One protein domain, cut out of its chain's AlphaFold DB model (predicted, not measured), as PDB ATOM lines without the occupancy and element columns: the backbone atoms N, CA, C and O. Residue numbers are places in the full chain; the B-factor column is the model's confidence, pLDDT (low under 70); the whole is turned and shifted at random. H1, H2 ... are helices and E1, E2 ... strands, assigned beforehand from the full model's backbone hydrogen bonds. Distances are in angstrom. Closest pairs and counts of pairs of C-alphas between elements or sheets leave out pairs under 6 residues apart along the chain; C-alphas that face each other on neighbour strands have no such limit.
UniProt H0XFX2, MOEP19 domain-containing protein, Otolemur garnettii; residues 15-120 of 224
ATOM      1  N   GLN A  15      71.038  84.511  56.495       75.50
ATOM      2  CA  GLN A  15      70.352  83.237  56.651       75.50
ATOM      3  C   GLN A  15      69.262  83.416  57.716       75.50
ATOM      4  O   GLN A  15      69.561  83.744  58.865       75.50
ATOM      5  N   ARG A  16      67.993  83.273  57.321       68.69
ATOM      6  CA  ARG A  16      66.831  83.412  58.217       68.69
ATOM      7  C   ARG A  16      66.535  82.104  58.937       68.69
ATOM      8  O   ARG A  16      66.438  82.087  60.158       68.69
ATOM      9  N   GLU A  17      66.381  81.030  58.170       62.12
ATOM     10  CA  GLU A  17      65.979  79.716  58.668       62.12
ATOM     11  C   GLU A  17      66.358  78.643  57.640       62.12
ATOM     12  O   GLU A  17      66.026  78.767  56.461       62.12
ATOM     13  N   GLY A  18      67.084  77.602  58.060       69.31
ATOM     14  CA  GLY A  18      67.536  76.535  57.161       69.31
ATOM     15  C   GLY A  18      68.273  77.072  55.927       69.31
ATOM     16  O   GLY A  18      69.269  77.778  56.050       69.31
ATOM     17  N   THR A  19      67.775  76.756  54.732       65.00
ATOM     18  CA  THR A  19      68.328  77.203  53.440       65.00
ATOM     19  C   THR A  19      67.702  78.498  52.913       65.00
ATOM     20  O   THR A  19      67.890  78.834  51.743       65.00
ATOM     21  N   LEU A  20      66.937  79.231  53.730       70.56
ATOM     22  CA  LEU A  20      66.279  80.464  53.310       70.56
ATOM     23  C   LEU A  20      67.182  81.679  53.539       70.56
ATOM     24  O   LEU A  20      67.566  82.007  54.667       70.56
ATOM     25  N   PHE A  21      67.486  82.356  52.437       80.06
ATOM     26  CA  PHE A  21      68.424  83.465  52.371       80.06
ATOM     27  C   PHE A  21      67.727  84.743  51.914       80.06
ATOM     28  O   PHE A  21      67.088  84.776  50.861       80.06
ATOM     29  N   GLU A  22      67.891  85.812  52.689       81.88
ATOM     30  CA  GLU A  22      67.361  87.137  52.378       81.88
ATOM     31  C   GLU A  22      68.506  88.145  52.272       81.88
ATOM     32  O   GLU A  22      69.481  88.086  53.019       81.88
ATOM     33  N   VAL A  23      68.391  89.104  51.355       78.00
ATOM     34  CA  VAL A  23      69.295  90.261  51.317       78.00
ATOM     35  C   VAL A  23      68.650  91.362  52.160       78.00
ATOM     36  O   VAL A  23      67.618  91.896  51.739       78.00
ATOM     37  N   PRO A  24      69.194  91.698  53.347       64.69
ATOM     38  CA  PRO A  24      68.606  92.714  54.205       64.69
ATOM     39  C   PRO A  24      68.665  94.094  53.532       64.69
ATOM     40  O   PRO A  24      69.735  94.643  53.273       64.69
ATOM     41  N   GLY A  25      67.491  94.679  53.289       59.50
ATOM     42  CA  GLY A  25      67.336  96.094  52.951       59.50
ATOM     43  C   GLY A  25      67.275  96.456  51.458       59.50
ATOM     44  O   GLY A  25      67.828  95.813  50.567       59.50
ATOM     45  N   SER A  26      66.592  97.573  51.215       51.91
ATOM     46  CA  SER A  26      66.139  98.173  49.950       51.91
ATOM     47  C   SER A  26      67.228  98.767  49.040       51.91
ATOM     48  O   SER A  26      66.916  99.500  48.102       51.91
ATOM     49  N   ASN A  27      68.508  98.447  49.248       54.72
ATOM     50  CA  ASN A  27      69.609  98.963  48.423       54.72
ATOM     51  C   ASN A  27      69.820  98.106  47.163       54.72
ATOM     52  O   ASN A  27      70.862  97.483  46.969       54.72
ATOM     53  N   PHE A  28      68.808  98.057  46.294       55.62
ATOM     54  CA  PHE A  28      68.891  97.376  44.996       55.62
ATOM     55  C   PHE A  28      69.861  98.070  44.025       55.62
ATOM     56  O   PHE A  28      70.411  97.421  43.143       55.62
ATOM     57  N   SER A  29      70.130  99.364  44.225       55.72
ATOM     58  CA  SER A  29      70.973 100.200  43.357       55.72
ATOM     59  C   SER A  29      72.480  99.938  43.463       55.72
ATOM     60  O   SER A  29      73.229 100.402  42.612       55.72
ATOM     61  N   LYS A  30      72.941  99.197  44.480       70.94
ATOM     62  CA  LYS A  30      74.362  98.837  44.660       70.94
ATOM     63  C   LYS A  30      74.669  97.378  44.317       70.94
ATOM     64  O   LYS A  30      75.764  96.905  44.606       70.94
ATOM     65  N   ARG A  31      73.704  96.639  43.759       75.62
ATOM     66  CA  ARG A  31      73.905  95.222  43.445       75.62
ATOM     67  C   ARG A  31      74.685  95.074  42.138       75.62
ATOM     68  O   ARG A  31      74.455  95.850  41.211       75.62
ATOM     69  N   PRO A  32      75.575  94.074  42.043       82.44
ATOM     70  CA  PRO A  32      76.172  93.697  40.772       82.44
ATOM     71  C   PRO A  32      75.087  93.453  39.718       82.44
ATOM     72  O   PRO A  32      74.067  92.832  40.014       82.44
ATOM     73  N   TYR A  33      75.320  93.910  38.486       86.44
ATOM     74  CA  TYR A  33      74.343  93.805  37.391       86.44
ATOM     75  C   TYR A  33      73.931  92.355  37.080       86.44
ATOM     76  O   TYR A  33      72.849  92.117  36.552       86.44
ATOM     77  N   TRP A  34      74.795  91.385  37.395       87.88
ATOM     78  CA  TRP A  34      74.561  89.959  37.179       87.88
ATOM     79  C   TRP A  34      73.719  89.303  38.282       87.88
ATOM     80  O   TRP A  34      73.288  88.160  38.111       87.88
ATOM     81  N   PHE A  35      73.499  89.972  39.420       87.75
ATOM     82  CA  PHE A  35      72.825  89.377  40.568       87.75
ATOM     83  C   PHE A  35      71.304  89.514  40.499       87.75
ATOM     84  O   PHE A  35      70.756  90.605  40.347       87.75
ATOM     85  N   HIS A  36      70.623  88.396  40.746       87.06
ATOM     86  CA  HIS A  36      69.172  88.302  40.814       87.06
ATOM     87  C   HIS A  36      68.755  87.590  42.110       87.06
ATOM     88  O   HIS A  36      69.361  86.592  42.504       87.06
ATOM     89  N   SER A  37      67.717  88.091  42.785       86.31
ATOM     90  CA  SER A  37      67.239  87.538  44.066       86.31
ATOM     91  C   SER A  37      66.715  86.108  43.951       86.31
ATOM     92  O   SER A  37      66.747  85.352  44.917       86.31
ATOM     93  N   GLU A  38      66.257  85.716  42.767       87.50
ATOM     94  CA  GLU A  38      65.762  84.379  42.451       87.50
ATOM     95  C   GLU A  38      66.829  83.310  42.695       87.50
ATOM     96  O   GLU A  38      66.493  82.183  43.051       87.50
ATOM     97  N   PHE A  39      68.109  83.668  42.562       88.75
ATOM     98  CA  PHE A  39      69.226  82.750  42.776       88.75
ATOM     99  C   PHE A  39      69.348  82.283  44.228       88.75
ATOM    100  O   PHE A  39      69.885  81.205  44.466       88.75
ATOM    101  N   LEU A  40      68.802  83.045  45.184       88.00
ATOM    102  CA  LEU A  40      68.800  82.694  46.607       88.00
ATOM    103  C   LEU A  40      67.892  81.500  46.936       88.00
ATOM    104  O   LEU A  40      68.042  80.899  47.994       88.00
ATOM    105  N   LYS A  41      66.970  81.135  46.034       87.50
ATOM    106  CA  LYS A  41      66.000  80.044  46.246       87.50
ATOM    107  C   LYS A  41      66.602  78.651  46.077       87.50
ATOM    108  O   LYS A  41      66.056  77.685  46.599       87.50
ATOM    109  N   SER A  42      67.680  78.534  45.308       88.62
ATOM    110  CA  SER A  42      68.289  77.249  44.960       88.62
ATOM    111  C   SER A  42      69.819  77.349  44.967       88.62
ATOM    112  O   SER A  42      70.438  77.319  43.892       88.62
ATOM    113  N   PRO A  43      70.439  77.514  46.151       91.25
ATOM    114  CA  PRO A  43      71.887  77.444  46.272       91.25
ATOM    115  C   PRO A  43      72.411  76.051  45.941       91.25
ATOM    116  O   PRO A  43      71.785  75.036  46.254       91.25
ATOM    117  N   LYS A  44      73.624  76.005  45.391       93.06
ATOM    118  CA  LYS A  44      74.444  74.797  45.405       93.06
ATOM    119  C   LYS A  44      75.302  74.799  46.662       93.06
ATOM    120  O   LYS A  44      76.160  75.661  46.816       93.06
ATOM    121  N   THR A  45      75.094  73.808  47.518       92.44
ATOM    122  CA  THR A  45      75.914  73.588  48.712       92.44
ATOM    123  C   THR A  45      77.086  72.660  48.410       92.44
ATOM    124  O   THR A  45      76.921  71.637  47.736       92.44
ATOM    125  N   ILE A  46      78.254  73.004  48.944       92.56
ATOM    126  CA  ILE A  46      79.434  72.143  49.020       92.56
ATOM    127  C   ILE A  46      80.006  72.156  50.440       92.56
ATOM    128  O   ILE A  46      79.910  73.163  51.139       92.56
ATOM    129  N   HIS A  47      80.616  71.041  50.837       91.12
ATOM    130  CA  HIS A  47      81.289  70.885  52.125       91.12
ATOM    131  C   HIS A  47      82.787  70.713  51.879       91.12
ATOM    132  O   HIS A  47      83.175  69.944  50.997       91.12
ATOM    133  N   LEU A  48      83.611  71.449  52.618       90.56
ATOM    134  CA  LEU A  48      85.074  71.392  52.558       90.56
ATOM    135  C   LEU A  48      85.659  71.419  53.962       90.56
ATOM    136  O   LEU A  48      84.969  71.746  54.905       90.56
ATOM    137  N   GLU A  49      86.928  71.107  54.149       89.75
ATOM    138  CA  GLU A  49      87.579  71.297  55.439       89.75
ATOM    139  C   GLU A  49      87.826  72.792  55.700       89.75
ATOM    140  O   GLU A  49      88.208  73.544  54.799       89.75
ATOM    141  N   SER A  50      87.673  73.238  56.948       86.94
ATOM    142  CA  SER A  50      87.831  74.653  57.327       86.94
ATOM    143  C   SER A  50      89.186  75.242  56.925       86.94
ATOM    144  O   SER A  50      89.267  76.391  56.487       86.94
ATOM    145  N   TRP A  51      90.248  74.436  57.014       86.62
ATOM    146  CA  TRP A  51      91.595  74.832  56.604       86.62
ATOM    147  C   TRP A  51      91.727  75.003  55.081       86.62
ATOM    148  O   TRP A  51      92.497  75.851  54.634       86.62
ATOM    149  N   LEU A  52      90.969  74.243  54.278       89.00
ATOM    150  CA  LEU A  52      90.965  74.386  52.819       89.00
ATOM    151  C   LEU A  52      90.281  75.672  52.402       89.00
ATOM    152  O   LEU A  52      90.745  76.333  51.481       89.00
ATOM    153  N   VAL A  53      89.203  76.058  53.078       87.75
ATOM    154  CA  VAL A  53      88.574  77.340  52.770       87.75
ATOM    155  C   VAL A  53      89.524  78.485  53.081       87.75
ATOM    156  O   VAL A  53      89.696  79.361  52.237       87.75
ATOM    157  N   GLU A  54      90.173  78.471  54.242       85.75
ATOM    158  CA  GLU A  54      91.173  79.492  54.559       85.75
ATOM    159  C   GLU A  54      92.312  79.495  53.521       85.75
ATOM    160  O   GLU A  54      92.716  80.559  53.063       85.75
ATOM    161  N   ALA A  55      92.745  78.329  53.032       85.81
ATOM    162  CA  ALA A  55      93.743  78.248  51.963       85.81
ATOM    163  C   ALA A  55      93.256  78.796  50.603       85.81
ATOM    164  O   ALA A  55      94.027  79.444  49.896       85.81
ATOM    165  N   ILE A  56      91.995  78.550  50.226       87.69
ATOM    166  CA  ILE A  56      91.420  78.933  48.922       87.69
ATOM    167  C   ILE A  56      91.019  80.412  48.895       87.69
ATOM    168  O   ILE A  56      91.292  81.132  47.931       87.69
ATOM    169  N   PHE A  57      90.331  80.868  49.938       85.44
ATOM    170  CA  PHE A  57      89.700  82.185  49.987       85.44
ATOM    171  C   PHE A  57      90.483  83.206  50.823       85.44
ATOM    172  O   PHE A  57      90.184  84.401  50.756       85.44
ATOM    173  N   GLY A  58      91.514  82.754  51.540       81.25
ATOM    174  CA  GLY A  58      92.401  83.568  52.365       81.25
ATOM    175  C   GLY A  58      92.209  83.315  53.863       81.25
ATOM    176  O   GLY A  58      91.086  83.219  54.368       81.25
ATOM    177  N   SER A  59      93.328  83.237  54.585       65.88
ATOM    178  CA  SER A  59      93.384  83.025  56.033       65.88
ATOM    179  C   SER A  59      93.116  84.336  56.774       65.88
ATOM    180  O   SER A  59      94.034  85.119  56.987       65.88
ATOM    181  N   GLY A  60      91.883  84.621  57.197       58.31
ATOM    182  CA  GLY A  60      91.661  85.860  57.952       58.31
ATOM    183  C   GLY A  60      90.225  86.324  58.080       58.31
ATOM    184  O   GLY A  60      89.291  85.663  57.640       58.31
ATOM    185  N   ARG A  61      90.051  87.469  58.747       51.25
ATOM    186  CA  ARG A  61      88.774  88.200  58.835       51.25
ATOM    187  C   ARG A  61      88.382  88.815  57.485       51.25
ATOM    188  O   ARG A  61      87.238  89.217  57.315       51.25
ATOM    189  N   ASP A  62      89.332  88.832  56.556       56.66
ATOM    190  CA  ASP A  62      89.290  89.648  55.355       56.66
ATOM    191  C   ASP A  62      88.993  88.848  54.093       56.66
ATOM    192  O   ASP A  62      88.754  89.489  53.085       56.66
ATOM    193  N   GLY A  63      88.990  87.500  54.151       61.25
ATOM    194  CA  GLY A  63      88.987  86.566  53.008       61.25
ATOM    195  C   GLY A  63      88.822  87.218  51.642       61.25
ATOM    196  O   GLY A  63      87.767  87.183  51.003       61.25
ATOM    197  N   GLU A  64      89.916  87.860  51.241       72.38
ATOM    198  CA  GLU A  64      89.909  88.995  50.315       72.38
ATOM    199  C   GLU A  64      89.578  88.554  48.892       72.38
ATOM    200  O   GLU A  64      89.277  89.354  48.006       72.38
ATOM    201  N   ARG A  65      89.629  87.241  48.664       79.75
ATOM    202  CA  ARG A  65      89.447  86.619  47.363       79.75
ATOM    203  C   ARG A  65      87.976  86.396  47.038       79.75
ATOM    204  O   ARG A  65      87.660  86.347  45.854       79.75
ATOM    205  N   ILE A  66      87.080  86.295  48.025       83.69
ATOM    206  CA  ILE A  66      85.662  85.991  47.766       83.69
ATOM    207  C   ILE A  66      85.005  87.045  46.868       83.69
ATOM    208  O   ILE A  66      84.507  86.650  45.813       83.69
ATOM    209  N   PRO A  67      85.082  88.359  47.156       82.38
ATOM    210  CA  PRO A  67      84.474  89.365  46.284       82.38
ATOM    211  C   PRO A  67      84.999  89.315  44.840       82.38
ATOM    212  O   PRO A  67      84.261  89.552  43.885       82.38
ATOM    213  N   HIS A  68      86.276  88.966  44.664       82.00
ATOM    214  CA  HIS A  68      86.889  88.816  43.347       82.00
ATOM    215  C   HIS A  68      86.371  87.573  42.605       82.00
ATOM    216  O   HIS A  68      86.051  87.646  41.420       82.00
ATOM    217  N   VAL A  69      86.250  86.437  43.300       84.75
ATOM    218  CA  VAL A  69      85.684  85.201  42.737       84.75
ATOM    219  C   VAL A  69      84.233  85.412  42.324       84.75
ATOM    220  O   VAL A  69      83.846  84.982  41.238       84.75
ATOM    221  N   GLU A  70      83.452  86.107  43.150       88.94
ATOM    222  CA  GLU A  70      82.056  86.434  42.863       88.94
ATOM    223  C   GLU A  70      81.919  87.320  41.620       88.94
ATOM    224  O   GLU A  70      81.093  87.048  40.747       88.94
ATOM    225  N   CYS A  71      82.777  88.340  41.504       84.12
ATOM    226  CA  CYS A  71      82.799  89.255  40.364       84.12
ATOM    227  C   CYS A  71      83.082  88.535  39.037       84.12
ATOM    228  O   CYS A  71      82.416  88.801  38.042       84.12
ATOM    229  N   ILE A  72      84.045  87.608  39.021       86.88
ATOM    230  CA  ILE A  72      84.453  86.902  37.794       86.88
ATOM    231  C   ILE A  72      83.490  85.766  37.452       86.88
ATOM    232  O   ILE A  72      83.178  85.532  36.286       86.88
ATOM    233  N   SER A  73      83.025  85.039  38.465       87.06
ATOM    234  CA  SER A  73      82.219  83.836  38.262       87.06
ATOM    235  C   SER A  73      80.729  84.138  38.096       87.06
ATOM    236  O   SER A  73      79.963  83.224  37.791       87.06
ATOM    237  N   ASN A  74      80.301  85.391  38.295       92.00
ATOM    238  CA  ASN A  74      78.893  85.801  38.309       92.00
ATOM    239  C   ASN A  74      78.039  84.923  39.242       92.00
ATOM    240  O   ASN A  74      76.905  84.542  38.923       92.00
ATOM    241  N   VAL A  75      78.617  84.575  40.391       92.50
ATOM    242  CA  VAL A  75      77.945  83.862  41.475       92.50
ATOM    243  C   VAL A  75      78.181  84.607  42.773       92.50
ATOM    244  O   VAL A  75      79.179  85.298  42.931       92.50
ATOM    245  N   LEU A  76      77.266  84.446  43.711       91.75
ATOM    246  CA  LEU A  76      77.430  84.899  45.078       91.75
ATOM    247  C   LEU A  76      77.872  83.712  45.931       91.75
ATOM    248  O   LEU A  76      77.284  82.632  45.830       91.75
ATOM    249  N   LEU A  77      78.891  83.906  46.761       91.19
ATOM    250  CA  LEU A  77      79.407  82.896  47.669       91.19
ATOM    251  C   LEU A  77      79.035  83.284  49.093       91.19
ATOM    252  O   LEU A  77      79.386  84.352  49.589       91.19
ATOM    253  N   HIS A  78      78.337  82.387  49.776       87.88
ATOM    254  CA  HIS A  78      78.112  82.511  51.203       87.88
ATOM    255  C   HIS A  78      78.789  81.370  51.928       87.88
ATOM    256  O   HIS A  78      78.716  80.215  51.527       87.88
ATOM    257  N   VAL A  79      79.467  81.724  53.002       85.44
ATOM    258  CA  VAL A  79      80.335  80.825  53.729       85.44
ATOM    259  C   VAL A  79      79.777  80.719  55.140       85.44
ATOM    260  O   VAL A  79      79.918  81.652  55.935       85.44
ATOM    261  N   ASN A  80      79.083  79.615  55.424       79.00
ATOM    262  CA  ASN A  80      78.438  79.391  56.714       79.00
ATOM    263  C   ASN A  80      79.497  79.024  57.745       79.00
ATOM    264  O   ASN A  80      80.276  78.103  57.537       79.00
ATOM    265  N   ARG A  81      79.542  79.744  58.871       65.31
ATOM    266  CA  ARG A  81      80.594  79.548  59.870       65.31
ATOM    267  C   ARG A  81      80.621  78.109  60.385       65.31
ATOM    268  O   ARG A  81      79.630  77.598  60.893       65.31
ATOM    269  N   TRP A  82      81.819  77.553  60.351       63.62
ATOM    270  CA  TRP A  82      82.139  76.174  60.673       63.62
ATOM    271  C   TRP A  82      82.991  76.004  61.913       63.62
ATOM    272  O   TRP A  82      83.627  76.944  62.407       63.62
ATOM    273  N   ASP A  83      83.067  74.750  62.353       68.69
ATOM    274  CA  ASP A  83      84.050  74.321  63.326       68.69
ATOM    275  C   ASP A  83      85.469  74.513  62.771       68.69
ATOM    276  O   ASP A  83      85.804  73.984  61.710       68.69
ATOM    277  N   PRO A  84      86.368  75.211  63.486       66.56
ATOM    278  CA  PRO A  84      87.732  75.476  63.018       66.56
ATOM    279  C   PRO A  84      88.586  74.209  62.825       66.56
ATOM    280  O   PRO A  84      89.671  74.284  62.263       66.56
ATOM    281  N   LYS A  85      88.113  73.046  63.291       64.69
ATOM    282  CA  LYS A  85      88.744  71.730  63.096       64.69
ATOM    283  C   LYS A  85      87.895  70.762  62.262       64.69
ATOM    284  O   LYS A  85      88.278  69.605  62.128       64.69
ATOM    285  N   GLY A  86      86.737  71.209  61.788       82.56
ATOM    286  CA  GLY A  86      85.755  70.380  61.103       82.56
ATOM    287  C   GLY A  86      85.570  70.789  59.649       82.56
ATOM    288  O   GLY A  86      86.521  71.166  58.959       82.56
ATOM    289  N   GLU A  87      84.320  70.702  59.213       85.75
ATOM    290  CA  GLU A  87      83.903  71.009  57.855       85.75
ATOM    291  C   GLU A  87      83.140  72.324  57.770       85.75
ATOM    292  O   GLU A  87      82.476  72.783  58.697       85.75
ATOM    293  N   ALA A  88      83.257  72.876  56.583       87.38
ATOM    294  CA  ALA A  88      82.921  74.178  56.119       87.38
ATOM    295  C   ALA A  88      81.842  74.085  55.051       87.38
ATOM    296  O   ALA A  88      82.084  73.511  53.990       87.38
ATOM    297  N   GLU A  89      80.667  74.659  55.304       89.75
ATOM    298  CA  GLU A  89      79.605  74.730  54.303       89.75
ATOM    299  C   GLU A  89      79.752  76.011  53.469       89.75
ATOM    300  O   GLU A  89      79.728  77.131  53.987       89.75
ATOM    301  N   ILE A  90      79.887  75.842  52.156       90.94
ATOM    302  CA  ILE A  90      79.898  76.934  51.185       90.94
ATOM    303  C   ILE A  90      78.652  76.812  50.319       90.94
ATOM    304  O   ILE A  90      78.395  75.779  49.699       90.94
ATOM    305  N   LEU A  91      77.900  77.901  50.238       92.19
ATOM    306  CA  LEU A  91      76.731  78.042  49.393       92.19
ATOM    307  C   LEU A  91      77.057  78.927  48.198       92.19
ATOM    308  O   LEU A  91      77.575  80.034  48.338       92.19
ATOM    309  N   ILE A  92      76.721  78.430  47.015       94.19
ATOM    310  CA  ILE A  92      76.953  79.096  45.740       94.19
ATOM    311  C   ILE A  92      75.593  79.458  45.150       94.19
ATOM    312  O   ILE A  92      74.812  78.577  44.779       94.19
ATOM    313  N   PHE A  93      75.311  80.753  45.031       93.19
ATOM    314  CA  PHE A  93      74.089  81.264  44.416       93.19
ATOM    315  C   PHE A  93      74.396  81.840  43.042       93.19
ATOM    316  O   PHE A  93      75.326  82.617  42.863       93.19
ATOM    317  N   GLY A  94      73.580  81.506  42.057       92.62
ATOM    318  CA  GLY A  94      73.742  82.022  40.703       92.62
ATOM    319  C   GLY A  94      72.917  81.225  39.712       92.62
ATOM    320  O   GLY A  94      72.055  80.434  40.098       92.62
ATOM    321  N   ARG A  95      73.213  81.382  38.423       93.81
ATOM    322  CA  ARG A  95      72.617  80.521  37.393       93.81
ATOM    323  C   ARG A  95      73.151  79.088  37.538       93.81
ATOM    324  O   ARG A  95      74.346  78.937  37.794       93.81
ATOM    325  N   PRO A  96      72.340  78.041  37.299       93.06
ATOM    326  CA  PRO A  96      72.764  76.648  37.487       93.06
ATOM    327  C   PRO A  96      74.072  76.272  36.772       93.06
ATOM    328  O   PRO A  96      74.883  75.522  37.310       93.06
ATOM    329  N   TYR A  97      74.300  76.822  35.575       93.75
ATOM    330  CA  TYR A  97      75.536  76.614  34.820       93.75
ATOM    331  C   TYR A  97      76.766  77.185  35.551       93.75
ATOM    332  O   TYR A  97      77.732  76.461  35.779       93.75
ATOM    333  N   TYR A  98      76.695  78.440  36.005       93.38
ATOM    334  CA  TYR A  98      77.786  79.078  36.750       93.38
ATOM    335  C   TYR A  98      78.019  78.413  38.106       93.38
ATOM    336  O   TYR A  98      79.163  78.176  38.472       93.38
ATOM    337  N   GLN A  99      76.958  77.994  38.807       94.25
ATOM    338  CA  GLN A  99      77.102  77.220  40.045       94.25
ATOM    339  C   GLN A  99      77.913  75.935  39.819       94.25
ATOM    340  O   GLN A  99      78.801  75.610  40.607       94.25
ATOM    341  N   LYS A 100      77.620  75.198  38.736       94.25
ATOM    342  CA  LYS A 100      78.321  73.955  38.392       94.25
ATOM    343  C   LYS A 100      79.797  74.208  38.098       94.25
ATOM    344  O   LYS A 100      80.636  73.437  38.560       94.25
ATOM    345  N   ASP A 101      80.113  75.254  37.346       94.31
ATOM    346  CA  ASP A 101      81.496  75.559  36.985       94.31
ATOM    347  C   ASP A 101      82.294  76.095  38.176       94.31
ATOM    348  O   ASP A 101      83.382  75.586  38.442       94.31
ATOM    349  N   THR A 102      81.730  76.996  38.984       93.88
ATOM    350  CA  THR A 102      82.376  77.450  40.223       93.88
ATOM    351  C   THR A 102      82.588  76.301  41.207       93.88
ATOM    352  O   THR A 102      83.662  76.190  41.790       93.88
ATOM    353  N   CYS A 103      81.614  75.396  41.350       93.81
ATOM    354  CA  CYS A 103      81.759  74.201  42.182       93.81
ATOM    355  C   CYS A 103      82.962  73.352  41.746       93.81
ATOM    356  O   CYS A 103      83.737  72.923  42.597       93.81
ATOM    357  N   LYS A 104      83.142  73.120  40.439       94.38
ATOM    358  CA  LYS A 104      84.306  72.377  39.930       94.38
ATOM    359  C   LYS A 104      85.611  73.105  40.233       94.38
ATOM    360  O   LYS A 104      86.557  72.467  40.669       94.38
ATOM    361  N   VAL A 105      85.666  74.420  40.010       92.88
ATOM    362  CA  VAL A 105      86.875  75.216  40.271       92.88
ATOM    363  C   VAL A 105      87.266  75.134  41.746       92.88
ATOM    364  O   VAL A 105      88.424  74.868  42.052       92.88
ATOM    365  N   ILE A 106      86.301  75.295  42.654       92.94
ATOM    366  CA  ILE A 106      86.544  75.202  44.097       92.94
ATOM    367  C   ILE A 106      87.029  73.798  44.486       92.94
ATOM    368  O   ILE A 106      88.002  73.684  45.226       92.94
ATOM    369  N   MET A 107      86.405  72.736  43.966       93.75
ATOM    370  CA  MET A 107      86.825  71.357  44.253       93.75
ATOM    371  C   MET A 107      88.226  71.050  43.712       93.75
ATOM    372  O   MET A 107      89.046  70.489  44.427       93.75
ATOM    373  N   ASN A 108      88.547  71.499  42.497       93.69
ATOM    374  CA  ASN A 108      89.883  71.318  41.926       93.69
ATOM    375  C   ASN A 108      90.961  72.038  42.747       93.69
ATOM    376  O   ASN A 108      92.061  71.521  42.921       93.69
ATOM    377  N   LEU A 109      90.656  73.236  43.259       91.25
ATOM    378  CA  LEU A 109      91.563  73.948  44.159       91.25
ATOM    379  C   LEU A 109      91.712  73.214  45.489       91.25
ATOM    380  O   LEU A 109      92.829  73.091  45.982       91.25
ATOM    381  N   ALA A 110      90.620  72.694  46.046       92.12
ATOM    382  CA  ALA A 110      90.668  71.878  47.252       92.12
ATOM    383  C   ALA A 110      91.597  70.666  47.067       92.12
ATOM    384  O   ALA A 110      92.491  70.454  47.885       92.12
ATOM    385  N   ASP A 111      91.458  69.937  45.960       93.50
ATOM    386  CA  ASP A 111      92.311  68.789  45.643       93.50
ATOM    387  C   ASP A 111      93.778  69.195  45.448       93.50
ATOM    388  O   ASP A 111      94.679  68.553  45.991       93.50
ATOM    389  N   TYR A 112      94.029  70.319  44.771       90.81
ATOM    390  CA  TYR A 112      95.370  70.889  44.634       90.81
ATOM    391  C   TYR A 112      96.020  71.193  45.994       90.81
ATOM    392  O   TYR A 112      97.185  70.862  46.231       90.81
ATOM    393  N   TYR A 113      95.275  71.813  46.914       89.25
ATOM    394  CA  TYR A 113      95.771  72.129  48.253       89.25
ATOM    395  C   TYR A 113      95.973  70.876  49.110       89.25
ATOM    396  O   TYR A 113      96.952  70.821  49.857       89.25
ATOM    397  N   ARG A 114      95.117  69.854  48.975       90.38
ATOM    398  CA  ARG A 114      95.310  68.544  49.619       90.38
ATOM    399  C   ARG A 114      96.609  67.888  49.157       90.38
ATOM    400  O   ARG A 114      97.459  67.585  49.990       90.38
ATOM    401  N   GLU A 115      96.827  67.789  47.845       90.06
ATOM    402  CA  GLU A 115      98.053  67.218  47.272       90.06
ATOM    403  C   GLU A 115      99.306  67.990  47.725       90.06
ATOM    404  O   GLU A 115     100.355  67.417  48.032       90.06
ATOM    405  N   ARG A 116      99.214  69.320  47.808       84.56
ATOM    406  CA  ARG A 116     100.334  70.169  48.232       84.56
ATOM    407  C   ARG A 116     100.597  70.116  49.743       84.56
ATOM    408  O   ARG A 116     101.747  70.284  50.163       84.56
ATOM    409  N   CYS A 117      99.564  69.858  50.545       79.12
ATOM    410  CA  CYS A 117      99.677  69.595  51.978       79.12
ATOM    411  C   CYS A 117     100.386  68.259  52.238       79.12
ATOM    412  O   CYS A 117     101.272  68.191  53.088       79.12
ATOM    413  N   GLU A 118     100.071  67.216  51.464       72.88
ATOM    414  CA  GLU A 118     100.748  65.911  51.542       72.88
ATOM    415  C   GLU A 118     102.236  66.008  51.186       72.88
ATOM    416  O   GLU A 118     103.080  65.364  51.807       72.88
ATOM    417  N   LYS A 119     102.580  66.886  50.238       77.19
ATOM    418  CA  LYS A 119     103.965  67.182  49.839       77.19
ATOM    419  C   LYS A 119     104.703  68.121  50.809       77.19
ATOM    420  O   LYS A 119     105.805  68.568  50.500       77.19
ATOM    421  N   GLY A 120     104.107  68.465  51.957       62.59
ATOM    422  CA  GLY A 120     104.739  69.252  53.027       62.59
ATOM    423  C   GLY A 120     105.051  70.711  52.673       62.59
ATOM    424  O   GLY A 120     105.825  71.359  53.369       62.59
TER     425      GLY A 120
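This is residues 15 to 120 of the 224 residues of the protein "MOEP19 domain-containing protein" of Otolemur garnettii (UniProt H0XFX2). A small slab of three antiparallel strands, E3, E5 and E4, is covered on one face by three helices, with the long helix H4 running lengthwise over E3 and E5, and H2 and H3 beside the strands. At one end of the long axis lie the small hairpin E1 and E2, the short helix H1 and a long link; at the other end lies the last part of H4. The printed part has 106 residues with four named helices and five named strands, in the order E1 E2 H1 E3 H2 H3 E4 E5 H4; its class is mixed, helices and strands. It is compact by its radius of gyration of the C-alphas, 14.4 A, yet elongated in outline, spanning 48 by 25 by 23 A.

Begin with E5, residues 87 to 93, which runs 19.5 A from C-alpha 87 at (83.903, 71.009, 57.855). Its neighbours are E3, residues 44 to 49, 16.9 A long, and E4, residues 76 to 80, 12.9 A long. Find C-alpha 96 at (72.764, 76.648, 37.487); from there H4, residues 96 to 118, runs 33.1 A to C-alpha 118 at (100.748, 65.911, 51.542). H2 is residues 50 to 57, 10.7 A, and H3 residues 66 to 73, 10.3 A. E1, residues 15 to 17, E2, residues 20 to 22, and H1, residues 37 to 41, are short.

In the sheet E3 E5 E4, E5 is the inner strand; look for N 46 and O 90 at 2.9 A towards E3, and N 91 and O 78 at 2.8 A towards E4, its hairpin partner. E3, H2 H3 and E4 form a split strand-helix-strand unit, two strands running the same way with E5 between them, and its crossover is right-handed. H4 is over E3 and E5 at a height over the sheet of 10.0 A and runs along the strands, at 5 degrees to E3 on the local plane. With residues 106 to 114 alone it touches H2, the closest C-alphas being Leu 52 and Ala 110, 6.1 A apart, at a steep tilt of 66 degrees, opposite ways. H2 and H3 are on the same face as H4, making two layers, helices on one face of a sheet; H3 is close to H4 but not clearly touching, with C-alphas 73 and 98 closest at 6.7 A. H1 only grazes the sheet, and its C-alpha 40 is 5.8 A from C-alpha 21 of E2, the closest pair. In the hairpin E1 and E2, N 16 and O 20 are 3.0 A apart. Every O i to N i+4 pair is within hydrogen-bond range in H2, H3 and H4; H1 has 0 of 1, and 2 of 2 O i to N i+3 pairs.

The C-alphas of Ser 26 and Lys 119, the two farthest apart, are 48.9 A apart. The printed part has no cut, and its one long link is residues 23 to 36, between E2 and H1. The mean pLDDT of the printed part is 82.3; look for values under 70 at residues 16 to 19, 24 to 29, 59 to 63, 81 to 85 and 120.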